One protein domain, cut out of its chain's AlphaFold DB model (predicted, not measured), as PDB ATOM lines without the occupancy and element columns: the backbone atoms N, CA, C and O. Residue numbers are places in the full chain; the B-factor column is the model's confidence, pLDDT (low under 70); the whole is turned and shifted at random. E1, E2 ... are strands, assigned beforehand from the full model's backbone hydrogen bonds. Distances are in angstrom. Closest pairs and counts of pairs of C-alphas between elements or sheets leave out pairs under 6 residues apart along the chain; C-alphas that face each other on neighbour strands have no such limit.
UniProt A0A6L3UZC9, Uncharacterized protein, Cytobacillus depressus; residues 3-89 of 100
ATOM      1  N   VAL A   3       7.535 -31.830   7.734       92.31
ATOM      2  CA  VAL A   3       8.976 -32.003   7.492       92.31
ATOM      3  C   VAL A   3       9.498 -31.032   6.439       92.31
ATOM      4  O   VAL A   3      10.692 -30.747   6.396       92.31
ATOM      5  N   LYS A   4       8.605 -30.497   5.602       91.88
ATOM      6  CA  LYS A   4       8.943 -29.554   4.539       91.88
ATOM      7  C   LYS A   4       7.860 -28.491   4.417       91.88
ATOM      8  O   LYS A   4       6.674 -28.791   4.546       91.88
ATOM      9  N   ALA A   5       8.285 -27.264   4.147       92.94
ATOM     10  CA  ALA A   5       7.405 -26.155   3.836       92.94
ATOM     11  C   ALA A   5       8.005 -25.342   2.687       92.94
ATOM     12  O   ALA A   5       9.204 -25.065   2.693       92.94
ATOM     13  N   GLU A   6       7.187 -24.987   1.701       93.62
ATOM     14  CA  GLU A   6       7.627 -24.288   0.491       93.62
ATOM     15  C   GLU A   6       6.644 -23.177   0.130       93.62
ATOM     16  O   GLU A   6       5.430 -23.380   0.156       93.62
ATOM     17  N   ILE A   7       7.168 -22.002  -0.225       92.94
ATOM     18  CA  ILE A   7       6.358 -20.922  -0.795       92.94
ATOM     19  C   ILE A   7       6.005 -21.305  -2.228       92.94
ATOM     20  O   ILE A   7       6.880 -21.664  -3.017       92.94
ATOM     21  N   ILE A   8       4.728 -21.204  -2.565       92.38
ATOM     22  CA  ILE A   8       4.193 -21.566  -3.876       92.38
ATOM     23  C   ILE A   8       3.256 -20.476  -4.393       92.38
ATOM     24  O   ILE A   8       2.827 -19.586  -3.657       92.38
ATOM     25  N   ASN A   9       2.908 -20.574  -5.672       84.56
ATOM     26  CA  ASN A   9       1.812 -19.793  -6.232       84.56
ATOM     27  C   ASN A   9       0.460 -20.373  -5.792       84.56
ATOM     28  O   ASN A   9       0.382 -21.532  -5.385       84.56
ATOM     29  N   GLN A  10      -0.593 -19.559  -5.895       81.31
ATOM     30  CA  GLN A  10      -1.954 -19.956  -5.542       81.31
ATOM     31  C   GLN A  10      -2.334 -21.291  -6.221       81.31
ATOM     32  O   GLN A  10      -2.294 -21.363  -7.453       81.31
ATOM     33  N   PRO A  11      -2.683 -22.336  -5.444       78.06
ATOM     34  CA  PRO A  11      -3.120 -23.619  -5.987       78.06
ATOM     35  C   PRO A  11      -4.535 -23.518  -6.579       78.06
ATOM     36  O   PRO A  11      -5.262 -22.547  -6.344       78.06
ATOM     37  N   TYR A  12      -4.949 -24.538  -7.335       74.62
ATOM     38  CA  TYR A  12      -6.333 -24.650  -7.790       74.62
ATOM     39  C   TYR A  12      -7.253 -24.954  -6.602       74.62
ATOM     40  O   TYR A  12      -7.064 -25.935  -5.882       74.62
ATOM     41  N   SER A  13      -8.244 -24.085  -6.394       71.94
ATOM     42  CA  SER A  13      -9.161 -24.180  -5.256       71.94
ATOM     43  C   SER A  13      -9.896 -25.523  -5.238       71.94
ATOM     44  O   SER A  13     -10.501 -25.924  -6.235       71.94
ATOM     45  N   GLY A  14      -9.860 -26.192  -4.083       71.44
ATOM     46  CA  GLY A  14     -10.607 -27.425  -3.822       71.44
ATOM     47  C   GLY A  14      -9.890 -28.724  -4.199       71.44
ATOM     48  O   GLY A  14     -10.457 -29.797  -4.004       71.44
ATOM     49  N   GLU A  15      -8.653 -28.655  -4.692       76.38
ATOM     50  CA  GLU A  15      -7.841 -29.846  -4.980       76.38
ATOM     51  C   GLU A  15      -7.181 -30.424  -3.712       76.38
ATOM     52  O   GLU A  15      -6.926 -31.626  -3.631       76.38
ATOM     53  N   TYR A  16      -6.960 -29.593  -2.687       79.69
ATOM     54  CA  TYR A  16      -6.242 -29.973  -1.471       79.69
ATOM     55  C   TYR A  16      -6.903 -29.458  -0.192       79.69
ATOM     56  O   TYR A  16      -7.757 -28.574  -0.208       79.69
ATOM     57  N   ILE A  17      -6.470 -30.009   0.946       85.81
ATOM     58  CA  ILE A  17      -6.847 -29.499   2.266       85.81
ATOM     59  C   ILE A  17      -6.186 -28.132   2.454       85.81
ATOM     60  O   ILE A  17      -4.957 -28.020   2.449       85.81
ATOM     61  N   GLU A  18      -7.012 -27.109   2.643       89.06
ATOM     62  CA  GLU A  18      -6.588 -25.725   2.828       89.06
ATOM     63  C   GLU A  18      -6.856 -25.266   4.265       89.06
ATOM     64  O   GLU A  18      -7.886 -25.589   4.863       89.06
ATOM     65  N   ARG A  19      -5.932 -24.484   4.828       91.75
ATOM     66  CA  ARG A  19      -6.107 -23.816   6.121       91.75
ATOM     67  C   ARG A  19      -5.755 -22.341   5.997       91.75
ATOM     68  O   ARG A  19      -4.676 -21.997   5.524       91.75
ATOM     69  N   VAL A  20      -6.661 -21.475   6.439       91.44
ATOM     70  CA  VAL A  20      -6.486 -20.020   6.375       91.44
ATOM     71  C   VAL A  20      -6.011 -19.499   7.728       91.44
ATOM     72  O   VAL A  20      -6.634 -19.768   8.753       91.44
ATOM     73  N   TYR A  21      -4.918 -18.744   7.712       91.50
ATOM     74  CA  TYR A  21      -4.364 -18.027   8.854       91.50
ATOM     75  C   TYR A  21      -4.574 -16.535   8.622       91.50
ATOM     76  O   TYR A  21      -3.753 -15.859   7.996       91.50
ATOM     77  N   ASP A  22      -5.716 -16.047   9.101       88.94
ATOM     78  CA  ASP A  22      -6.071 -14.634   9.056       88.94
ATOM     79  C   ASP A  22      -6.107 -14.059  10.471       88.94
ATOM     80  O   ASP A  22      -6.659 -14.662  11.394       88.94
ATOM     81  N   ILE A  23      -5.508 -12.885  10.632       86.38
ATOM     82  CA  ILE A  23      -5.520 -12.119  11.876       86.38
ATOM     83  C   ILE A  23      -6.377 -10.901  11.591       86.38
ATOM     84  O   ILE A  23      -5.992 -10.067  10.782       86.38
ATOM     85  N   SER A  24      -7.543 -10.784  12.223       82.75
ATOM     86  CA  SER A  24      -8.442  -9.654  11.971       82.75
ATOM     87  C   SER A  24      -7.800  -8.344  12.438       82.75
ATOM     88  O   SER A  24      -7.750  -8.057  13.633       82.75
ATOM     89  N   SER A  25      -7.295  -7.556  11.490       82.44
ATOM     90  CA  SER A  25      -6.707  -6.242  11.740       82.44
ATOM     91  C   SER A  25      -7.034  -5.289  10.586       82.44
ATOM     92  O   SER A  25      -6.951  -5.674   9.416       82.44
ATOM     93  N   PRO A  26      -7.403  -4.029  10.883       78.56
ATOM     94  CA  PRO A  26      -7.700  -3.027   9.861       78.56
ATOM     95  C   PRO A  26      -6.464  -2.593   9.054       78.56
ATOM     96  O   PRO A  26      -6.623  -1.947   8.021       78.56
ATOM     97  N   TRP A  27      -5.254  -2.949   9.496       79.62
ATOM     98  CA  TRP A  27      -3.985  -2.578   8.854       79.62
ATOM     99  C   TRP A  27      -3.381  -3.685   7.984       79.62
ATOM    100  O   TRP A  27      -2.249  -3.558   7.525       79.62
ATOM    101  N   ASN A  28      -4.122  -4.765   7.738       82.50
ATOM    102  CA  ASN A  28      -3.636  -5.863   6.913       82.50
ATOM    103  C   ASN A  28      -3.461  -5.454   5.449       82.50
ATOM    104  O   ASN A  28      -4.348  -4.833   4.852       82.50
ATOM    105  N   SER A  29      -2.380  -5.919   4.822       81.25
ATOM    106  CA  SER A  29      -2.220  -5.839   3.370       81.25
ATOM    107  C   SER A  29      -3.343  -6.604   2.673       81.25
ATOM    108  O   SER A  29      -3.897  -7.536   3.236       81.25
ATOM    109  N   GLN A  30      -3.694  -6.261   1.433       84.56
ATOM    110  CA  GLN A  30      -4.629  -7.069   0.628       84.56
ATOM    111  C   GLN A  30      -3.970  -8.330   0.041       84.56
ATOM    112  O   GLN A  30      -4.639  -9.146  -0.590       84.56
ATOM    113  N   SER A  31      -2.658  -8.486   0.235       88.38
ATOM    114  CA  SER A  31      -1.884  -9.623  -0.254       88.38
ATOM    115  C   SER A  31      -2.099 -10.883   0.581       88.38
ATOM    116  O   SER A  31      -2.308 -10.824   1.794       88.38
ATOM    117  N   TRP A  32      -1.980 -12.025  -0.092       91.19
ATOM    118  CA  TRP A  32      -2.053 -13.355   0.497       91.19
ATOM    119  C   TRP A  32      -0.897 -14.218  -0.005       91.19
ATOM    120  O   TRP A  32      -0.461 -14.087  -1.151       91.19
ATOM    121  N   SER A  33      -0.422 -15.104   0.860       92.50
ATOM    122  CA  SER A  33       0.710 -15.997   0.640       92.50
ATOM    123  C   SER A  33       0.279 -17.445   0.756       92.50
ATOM    124  O   SER A  33      -0.370 -17.822   1.730       92.50
ATOM    125  N   TRP A  34       0.722 -18.274  -0.185       93.75
ATOM    126  CA  TRP A  34       0.437 -19.703  -0.187       93.75
ATOM    127  C   TRP A  34       1.688 -20.494   0.157       93.75
ATOM    128  O   TRP A  34       2.729 -20.357  -0.491       93.75
ATOM    129  N   ILE A  35       1.572 -21.330   1.182       93.94
ATOM    130  CA  ILE A  35       2.636 -22.225   1.624       93.94
ATOM    131  C   ILE A  35       2.141 -23.657   1.494       93.94
ATOM    132  O   ILE A  35       1.098 -24.019   2.041       93.94
ATOM    133  N   LYS A  36       2.909 -24.479   0.789       94.19
ATOM    134  CA  LYS A  36       2.711 -25.921   0.740       94.19
ATOM    135  C   LYS A  36       3.435 -26.560   1.914       94.19
ATOM    136  O   LYS A  36       4.632 -26.337   2.089       94.19
ATOM    137  N   PHE A  37       2.730 -27.382   2.678       94.00
ATOM    138  CA  PHE A  37       3.301 -28.187   3.749       94.00
ATOM    139  C   PHE A  37       3.273 -29.660   3.363       94.00
ATOM    140  O   PHE A  37       2.246 -30.180   2.925       94.00
ATOM    141  N   THR A  38       4.397 -30.338   3.571       93.62
ATOM    142  CA  THR A  38       4.509 -31.787   3.400       93.62
ATOM    143  C   THR A  38       4.762 -32.418   4.756       93.62
ATOM    144  O   THR A  38       5.739 -32.104   5.445       93.62
ATOM    145  N   ASN A  39       3.861 -33.315   5.139       91.88
ATOM    146  CA  ASN A  39       4.006 -34.122   6.335       91.88
ATOM    147  C   ASN A  39       4.923 -35.323   6.072       91.88
ATOM    148  O   ASN A  39       5.072 -35.771   4.939       91.88
ATOM    149  N   GLU A  40       5.469 -35.895   7.139       90.50
ATOM    150  CA  GLU A  40       6.278 -37.119   7.101       90.50
ATOM    151  C   GLU A  40       5.570 -38.284   6.379       90.50
ATOM    152  O   GLU A  40       6.184 -39.009   5.603       90.50
ATOM    153  N   ASN A  41       4.243 -38.386   6.519       89.62
ATOM    154  CA  ASN A  41       3.409 -39.389   5.844       89.62
ATOM    155  C   ASN A  41       3.172 -39.098   4.345       89.62
ATOM    156  O   ASN A  41       2.245 -39.646   3.755       89.62
ATOM    157  N   SER A  42       3.941 -38.191   3.731       86.19
ATOM    158  CA  SER A  42       3.752 -37.699   2.354       86.19
ATOM    159  C   SER A  42       2.390 -37.041   2.085       86.19
ATOM    160  O   SER A  42       2.019 -36.811   0.939       86.19
ATOM    161  N   THR A  43       1.630 -36.718   3.133       89.25
ATOM    162  CA  THR A  43       0.386 -35.952   3.012       89.25
ATOM    163  C   THR A  43       0.713 -34.481   2.815       89.25
ATOM    164  O   THR A  43       1.476 -33.903   3.593       89.25
ATOM    165  N   GLU A  44       0.100 -33.878   1.806       91.81
ATOM    166  CA  GLU A  44       0.298 -32.479   1.451       91.81
ATOM    167  C   GLU A  44      -0.953 -31.669   1.772       91.81
ATOM    168  O   GLU A  44      -2.080 -32.122   1.565       91.81
ATOM    169  N   TRP A  45      -0.752 -30.467   2.292       91.88
ATOM    170  CA  TRP A  45      -1.822 -29.516   2.560       91.88
ATOM    171  C   TRP A  45      -1.287 -28.093   2.430       91.88
ATOM    172  O   TRP A  45      -0.075 -27.859   2.412       91.88
ATOM    173  N   TYR A  46      -2.199 -27.141   2.292       92.88
ATOM    174  CA  TYR A  46      -1.878 -25.789   1.863       92.88
ATOM    175  C   TYR A  46      -2.323 -24.801   2.937       92.88
ATOM    176  O   TYR A  46      -3.455 -24.846   3.418       92.88
ATOM    177  N   GLY A  47      -1.419 -23.915   3.345       93.12
ATOM    178  CA  GLY A  47      -1.731 -22.804   4.233       93.12
ATOM    179  C   GLY A  47      -1.807 -21.497   3.464       93.12
ATOM    180  O   GLY A  47      -0.905 -21.188   2.685       93.12
ATOM    181  N   ASN A  48      -2.857 -20.728   3.723       93.31
ATOM    182  CA  ASN A  48      -3.021 -19.381   3.201       93.31
ATOM    183  C   ASN A  48      -2.783 -18.361   4.323       93.31
ATOM    184  O   ASN A  48      -3.463 -18.414   5.347       93.31
ATOM    185  N   PHE A  49      -1.827 -17.456   4.140       93.44
ATOM    186  CA  PHE A  49      -1.377 -16.493   5.149       93.44
ATOM    187  C   PHE A  49      -1.548 -15.063   4.655       93.44
ATOM    188  O   PHE A  49      -1.336 -14.773   3.478       93.44
ATOM    189  N   ARG A  50      -1.872 -14.148   5.569       91.25
ATOM    190  CA  ARG A  50      -1.971 -12.722   5.253       91.25
ATOM    191  C   ARG A  50      -0.592 -12.094   4.998       91.25
ATOM    192  O   ARG A  50       0.354 -12.341   5.750       91.25
ATOM    193  N   GLY A  51      -0.490 -11.273   3.954       90.88
ATOM    194  CA  GLY A  51       0.729 -10.565   3.550       90.88
ATOM    195  C   GLY A  51       1.453 -11.205   2.360       90.88
ATOM    196  O   GLY A  51       1.057 -12.257   1.860       90.88
ATOM    197  N   PHE A  52       2.511 -10.549   1.881       90.06
ATOM    198  CA  PHE A  52       3.392 -11.032   0.809       90.06
ATOM    199  C   PHE A  52       4.442 -12.014   1.359       90.06
ATOM    200  O   PHE A  52       4.983 -11.746   2.434       90.06
ATOM    201  N   PRO A  53       4.779 -13.115   0.662       91.69
ATOM    202  CA  PRO A  53       5.646 -14.138   1.236       91.69
ATOM    203  C   PRO A  53       7.104 -13.672   1.219       91.69
ATOM    204  O   PRO A  53       7.630 -13.302   0.171       91.69
ATOM    205  N   LYS A  54       7.774 -13.711   2.376       91.88
ATOM    206  CA  LYS A  54       9.208 -13.392   2.490       91.88
ATOM    207  C   LYS A  54      10.064 -14.633   2.718       91.88
ATOM    208  O   LYS A  54      11.160 -14.734   2.176       91.88
ATOM    209  N   GLY A  55       9.585 -15.580   3.522       92.81
ATOM    210  CA  GLY A  55      10.351 -16.782   3.835       92.81
ATOM    211  C   GLY A  55       9.556 -17.807   4.627       92.81
ATOM    212  O   GLY A  55       8.592 -17.476   5.312       92.81
ATOM    213  N   VAL A  56       9.989 -19.062   4.548       94.25
ATOM    214  CA  VAL A  56       9.449 -20.156   5.351       94.25
ATOM    215  C   VAL A  56      10.579 -21.061   5.826       94.25
ATOM    216  O   VAL A  56      11.546 -21.293   5.101       94.25
ATOM    217  N   ALA A  57      10.464 -21.554   7.053       93.50
ATOM    218  CA  ALA A  57      11.456 -22.406   7.684       93.50
ATOM    219  C   ALA A  57      10.784 -23.457   8.571       93.50
ATOM    220  O   ALA A  57       9.867 -23.145   9.327       93.50
ATOM    221  N   VAL A  58      11.275 -24.694   8.514       92.69
ATOM    222  CA  VAL A  58      10.840 -25.792   9.385       92.69
ATOM    223  C   VAL A  58      11.990 -26.149  10.316       92.69
ATOM    224  O   VAL A  58      13.100 -26.407   9.860       92.69
ATOM    225  N   SER A  59      11.723 -26.176  11.617       90.50
ATOM    226  CA  SER A  59      12.666 -26.624  12.634       90.50
ATOM    227  C   SER A  59      12.172 -27.926  13.249       90.50
ATOM    228  O   SER A  59      11.252 -27.923  14.069       90.50
ATOM    229  N   SER A  60      12.823 -29.033  12.893       85.69
ATOM    230  CA  SER A  60      12.564 -30.345  13.497       85.69
ATOM    231  C   SER A  60      12.995 -30.418  14.962       85.69
ATOM    232  O   SER A  60      12.421 -31.171  15.732       85.69
ATOM    233  N   LYS A  61      13.978 -29.610  15.382       86.56
ATOM    234  CA  LYS A  61      14.449 -29.572  16.775       86.56
ATOM    235  C   LYS A  61      13.436 -28.952  17.741       86.56
ATOM    236  O   LYS A  61      13.431 -29.292  18.918       86.56
ATOM    237  N   TYR A  62      12.639 -28.000  17.259       87.62
ATOM    238  CA  TYR A  62      11.684 -27.242  18.077       87.62
ATOM    239  C   TYR A  62      10.226 -27.551  17.730       87.62
ATOM    240  O   TYR A  62       9.344 -26.838  18.205       87.62
ATOM    241  N   ASP A  63       9.986 -28.548  16.870       90.62
ATOM    242  CA  ASP A  63       8.670 -28.879  16.321       90.62
ATOM    243  C   ASP A  63       7.888 -27.634  15.882       90.62
ATOM    244  O   ASP A  63       6.702 -27.470  16.178       90.62
ATOM    245  N   ALA A  64       8.572 -26.721  15.193       92.75
ATOM    246  CA  ALA A  64       8.036 -25.411  14.856       92.75
ATOM    247  C   ALA A  64       8.235 -25.091  13.378       92.75
ATOM    248  O   ALA A  64       9.286 -25.368  12.797       92.75
ATOM    249  N   VAL A  65       7.231 -24.449  12.791       94.31
ATOM    250  CA  VAL A  65       7.306 -23.879  11.447       94.31
ATOM    251  C   VAL A  65       7.160 -22.374  11.552       94.31
ATOM    252  O   VAL A  65       6.224 -21.882  12.178       94.31
ATOM    253  N   LEU A  66       8.093 -21.646  10.953       94.44
ATOM    254  CA  LEU A  66       8.072 -20.193  10.882       94.44
ATOM    255  C   LEU A  66       7.703 -19.771   9.467       94.44
ATOM    256  O   LEU A  66       8.362 -20.172   8.507       94.44
ATOM    257  N   VAL A  67       6.665 -18.951   9.347       94.62
ATOM    258  CA  VAL A  67       6.232 -18.342   8.087       94.62
ATOM    259  C   VAL A  67       6.354 -16.834   8.239       94.62
ATOM    260  O   VAL A  67       5.631 -16.232   9.027       94.62
ATOM    261  N   LEU A  68       7.274 -16.222   7.497       94.12
ATOM    262  CA  LEU A  68       7.439 -14.773   7.458       94.12
ATOM    263  C   LEU A  68       6.731 -14.207   6.236       94.12
ATOM    264  O   LEU A  68       7.079 -14.528   5.093       94.12
ATOM    265  N   THR A  69       5.788 -13.311   6.491       92.69
ATOM    266  CA  THR A  69       5.142 -12.492   5.472       92.69
ATOM    267  C   THR A  69       5.522 -11.018   5.643       92.69
ATOM    268  O   THR A  69       6.322 -10.647   6.507       92.69
ATOM    269  N   SER A  70       5.006 -10.149   4.774       89.62
ATOM    270  CA  SER A  70       5.123  -8.697   4.937       89.62
ATOM    271  C   SER A  70       4.452  -8.187   6.204       89.62
ATOM    272  O   SER A  70       4.934  -7.212   6.772       89.62
ATOM    273  N   ASP A  71       3.370  -8.845   6.615       88.06
ATOM    274  CA  ASP A  71       2.459  -8.337   7.632       88.06
ATOM    275  C   ASP A  71       2.752  -8.980   8.985       88.06
ATOM    276  O   ASP A  71       2.765  -8.288   9.994       88.06
ATOM    277  N   TYR A  72       3.043 -10.286   9.001       91.81
ATOM    278  CA  TYR A  72       3.210 -11.047  10.233       91.81
ATOM    279  C   TYR A  72       4.334 -12.080  10.133       91.81
ATOM    280  O   TYR A  72       4.669 -12.590   9.059       91.81
ATOM    281  N   LEU A  73       4.892 -12.434  11.286       93.94
ATOM    282  CA  LEU A  73       5.668 -13.656  11.464       93.94
ATOM    283  C   LEU A  73       4.790 -14.655  12.210       93.94
ATOM    284  O   LEU A  73       4.457 -14.437  13.369       93.94
ATOM    285  N   PHE A  74       4.425 -15.751  11.554       93.69
ATOM    286  CA  PHE A  74       3.624 -16.813  12.149       93.69
ATOM    287  C   PHE A  74       4.524 -17.931  12.655       93.69
ATOM    288  O   PHE A  74       5.380 -18.430  11.918       93.69
ATOM    289  N   ARG A  75       4.269 -18.386  13.882       94.94
ATOM    290  CA  ARG A  75       4.846 -19.612  14.423       94.94
ATOM    291  C   ARG A  75       3.764 -20.670  14.545       94.94
ATOM    292  O   ARG A  75       2.817 -20.535  15.317       94.94
ATOM    293  N   LEU A  76       3.941 -21.749  13.802       95.19
ATOM    294  CA  LEU A  76       3.045 -22.894  13.789       95.19
ATOM    295  C   LEU A  76       3.687 -24.075  14.507       95.19
ATOM    296  O   LEU A  76       4.908 -24.244  14.487       95.19
ATOM    297  N   ASN A  77       2.855 -24.930  15.082       93.44
ATOM    298  CA  ASN A  77       3.266 -26.227  15.588       93.44
ATOM    299  C   ASN A  77       3.471 -27.188  14.407       93.44
ATOM    300  O   ASN A  77       2.547 -27.442  13.634       93.44
ATOM    301  N   ALA A  78       4.670 -27.750  14.262       92.00
ATOM    302  CA  ALA A  78       4.986 -28.669  13.173       92.00
ATOM    303  C   ALA A  78       4.188 -29.980  13.251       92.00
ATOM    304  O   ALA A  78       4.054 -30.677  12.253       92.00
ATOM    305  N   ASN A  79       3.629 -30.352  14.401       90.56
ATOM    306  CA  ASN A  79       2.907 -31.615  14.534       90.56
ATOM    307  C   ASN A  79       1.525 -31.587  13.878       90.56
ATOM    308  O   ASN A  79       1.139 -32.569  13.241       90.56
ATOM    309  N   ASN A  80       0.807 -30.471  14.003       88.50
ATOM    310  CA  ASN A  80      -0.596 -30.343  13.600       88.50
ATOM    311  C   ASN A  80      -0.893 -29.091  12.745       88.50
ATOM    312  O   ASN A  80      -2.024 -28.917  12.282       88.50
ATOM    313  N   GLY A  81       0.098 -28.223  12.530       89.56
ATOM    314  CA  GLY A  81      -0.055 -26.953  11.826       89.56
ATOM    315  C   GLY A  81      -0.909 -25.935  12.585       89.56
ATOM    316  O   GLY A  81      -1.497 -25.064  11.961       89.56
ATOM    317  N   GLU A  82      -1.101 -26.059  13.895       93.00
ATOM    318  CA  GLU A  82      -1.834 -25.040  14.649       93.00
ATOM    319  C   GLU A  82      -0.980 -23.789  14.840       93.00
ATOM    320  O   GLU A  82       0.230 -23.878  15.054       93.00
ATOM    321  N   LEU A  83      -1.616 -22.619  14.769       93.50
ATOM    322  CA  LEU A  83      -0.970 -21.353  15.088       93.50
ATOM    323  C   LEU A  83      -0.687 -21.302  16.593       93.50
ATOM    324  O   LEU A  83      -1.616 -21.353  17.394       93.50
ATOM    325  N   ILE A  84       0.590 -21.205  16.962       93.62
ATOM    326  CA  ILE A  84       1.021 -21.037  18.353       93.62
ATOM    327  C   ILE A  84       0.986 -19.553  18.706       93.62
ATOM    328  O   ILE A  84       0.368 -19.152  19.687       93.62
ATOM    329  N   GLU A  85       1.662 -18.741  17.899       93.31
ATOM    330  CA  GLU A  85       1.817 -17.306  18.121       93.31
ATOM    331  C   GLU A  85       2.114 -16.588  16.805       93.31
ATOM    332  O   GLU A  85       2.480 -17.206  15.798       93.31
ATOM    333  N   TYR A  86       1.951 -15.270  16.825       93.06
ATOM    334  CA  TYR A  86       2.309 -14.397  15.722       93.06
ATOM    335  C   TYR A  86       2.928 -13.097  16.240       93.06
ATOM    336  O   TYR A  86       2.626 -12.651  17.346       93.06
ATOM    337  N   GLU A  87       3.767 -12.483  15.415       91.06
ATOM    338  CA  GLU A  87       4.331 -11.149  15.628       91.06
ATOM    339  C   GLU A  87       3.836 -10.220  14.512       91.06
ATOM    340  O   GLU A  87       3.897 -10.589  13.339       91.06
ATOM    341  N   ASP A  88       3.314  -9.050  14.883       86.81
ATOM    342  CA  ASP A  88       2.785  -8.029  13.967       86.81
ATOM    343  C   ASP A  88       3.899  -7.109  13.449       86.81
ATOM    344  O   ASP A  88       4.785  -6.708  14.203       86.81
ATOM    345  N   GLN A  89       3.849  -6.779  12.157       76.69
ATOM    346  CA  GLN A  89       4.789  -5.913  11.437       76.69
ATOM    347  C   GLN A  89       6.272  -6.253  11.671       76.69
ATOM    348  O   GLN A  89       7.065  -5.393  12.077       76.69
TER     349      GLN A  89
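What this domain is: This is residues 3 to 89 of the 100 residues of an uncharacterized protein of Cytobacillus depressus (UniProt A0A6L3UZC9). Two twisted four-stranded sheets lie face to face as a sandwich, their facing parts 9.7 A apart centre to centre and their strands at 20 degrees to each other. They come closest along one side, where E1 runs beside E5, and are wider apart at E2 and E8. The printed part has 87 residues, with no named helix and eight strands, E1 to E8, and its class is all strand. The sheet E1 E3 E4 E2 is mixed; E5 E6 E7 E8 is a meander, each strand the antiparallel neighbour of the one before. The whole is compact, with a radius of gyration of the C-alphas of 12.3 A, and spans 38 by 31 by 19 A.

How they stand to each other: Edge strand E1, residues 3 to 8, is antiparallel to E3, residues 32 to 39, at 152 degrees, with N 6 and O 36 2.9 A apart, within hydrogen-bond range. E3 and E4, residues 44 to 50, form a hairpin, with N 35 and O 47 at 2.9 A. Edge strand E2, residues 18 to 21, is parallel to E4 at 28 degrees, with N 21 and O 48 at 2.8 A. A tight link leads to the other sheet. There E5, residues 53 to 59, and E6, residues 64 to 69, form a hairpin, with N 57 and O 66 at 2.9 A. E6 and E7, residues 72 to 77, form another, with N 67 and O 74 at 2.9 A. E7 and E8, residues 83 to 88, form a third, with N 75 and O 85 at 2.9 A. Between the sheets, the closest C-alphas of E1 and E5 are those of Lys 4 and Val 58, 6.4 A apart.

Where its parts are: E1 begins at C-alpha 3 (8.976, -32.003, 7.492). E3 measures 22.4 A and E4 20.2 A. E8 ends at C-alpha 88 (2.785, -8.029, 13.967).

The domain as a whole: The C-alphas farthest apart, of Pro 26 and Asn 41, are 38.2 A apart. The printed part has no cut, no link is long, and no printed residue is under 70 in pLDDT.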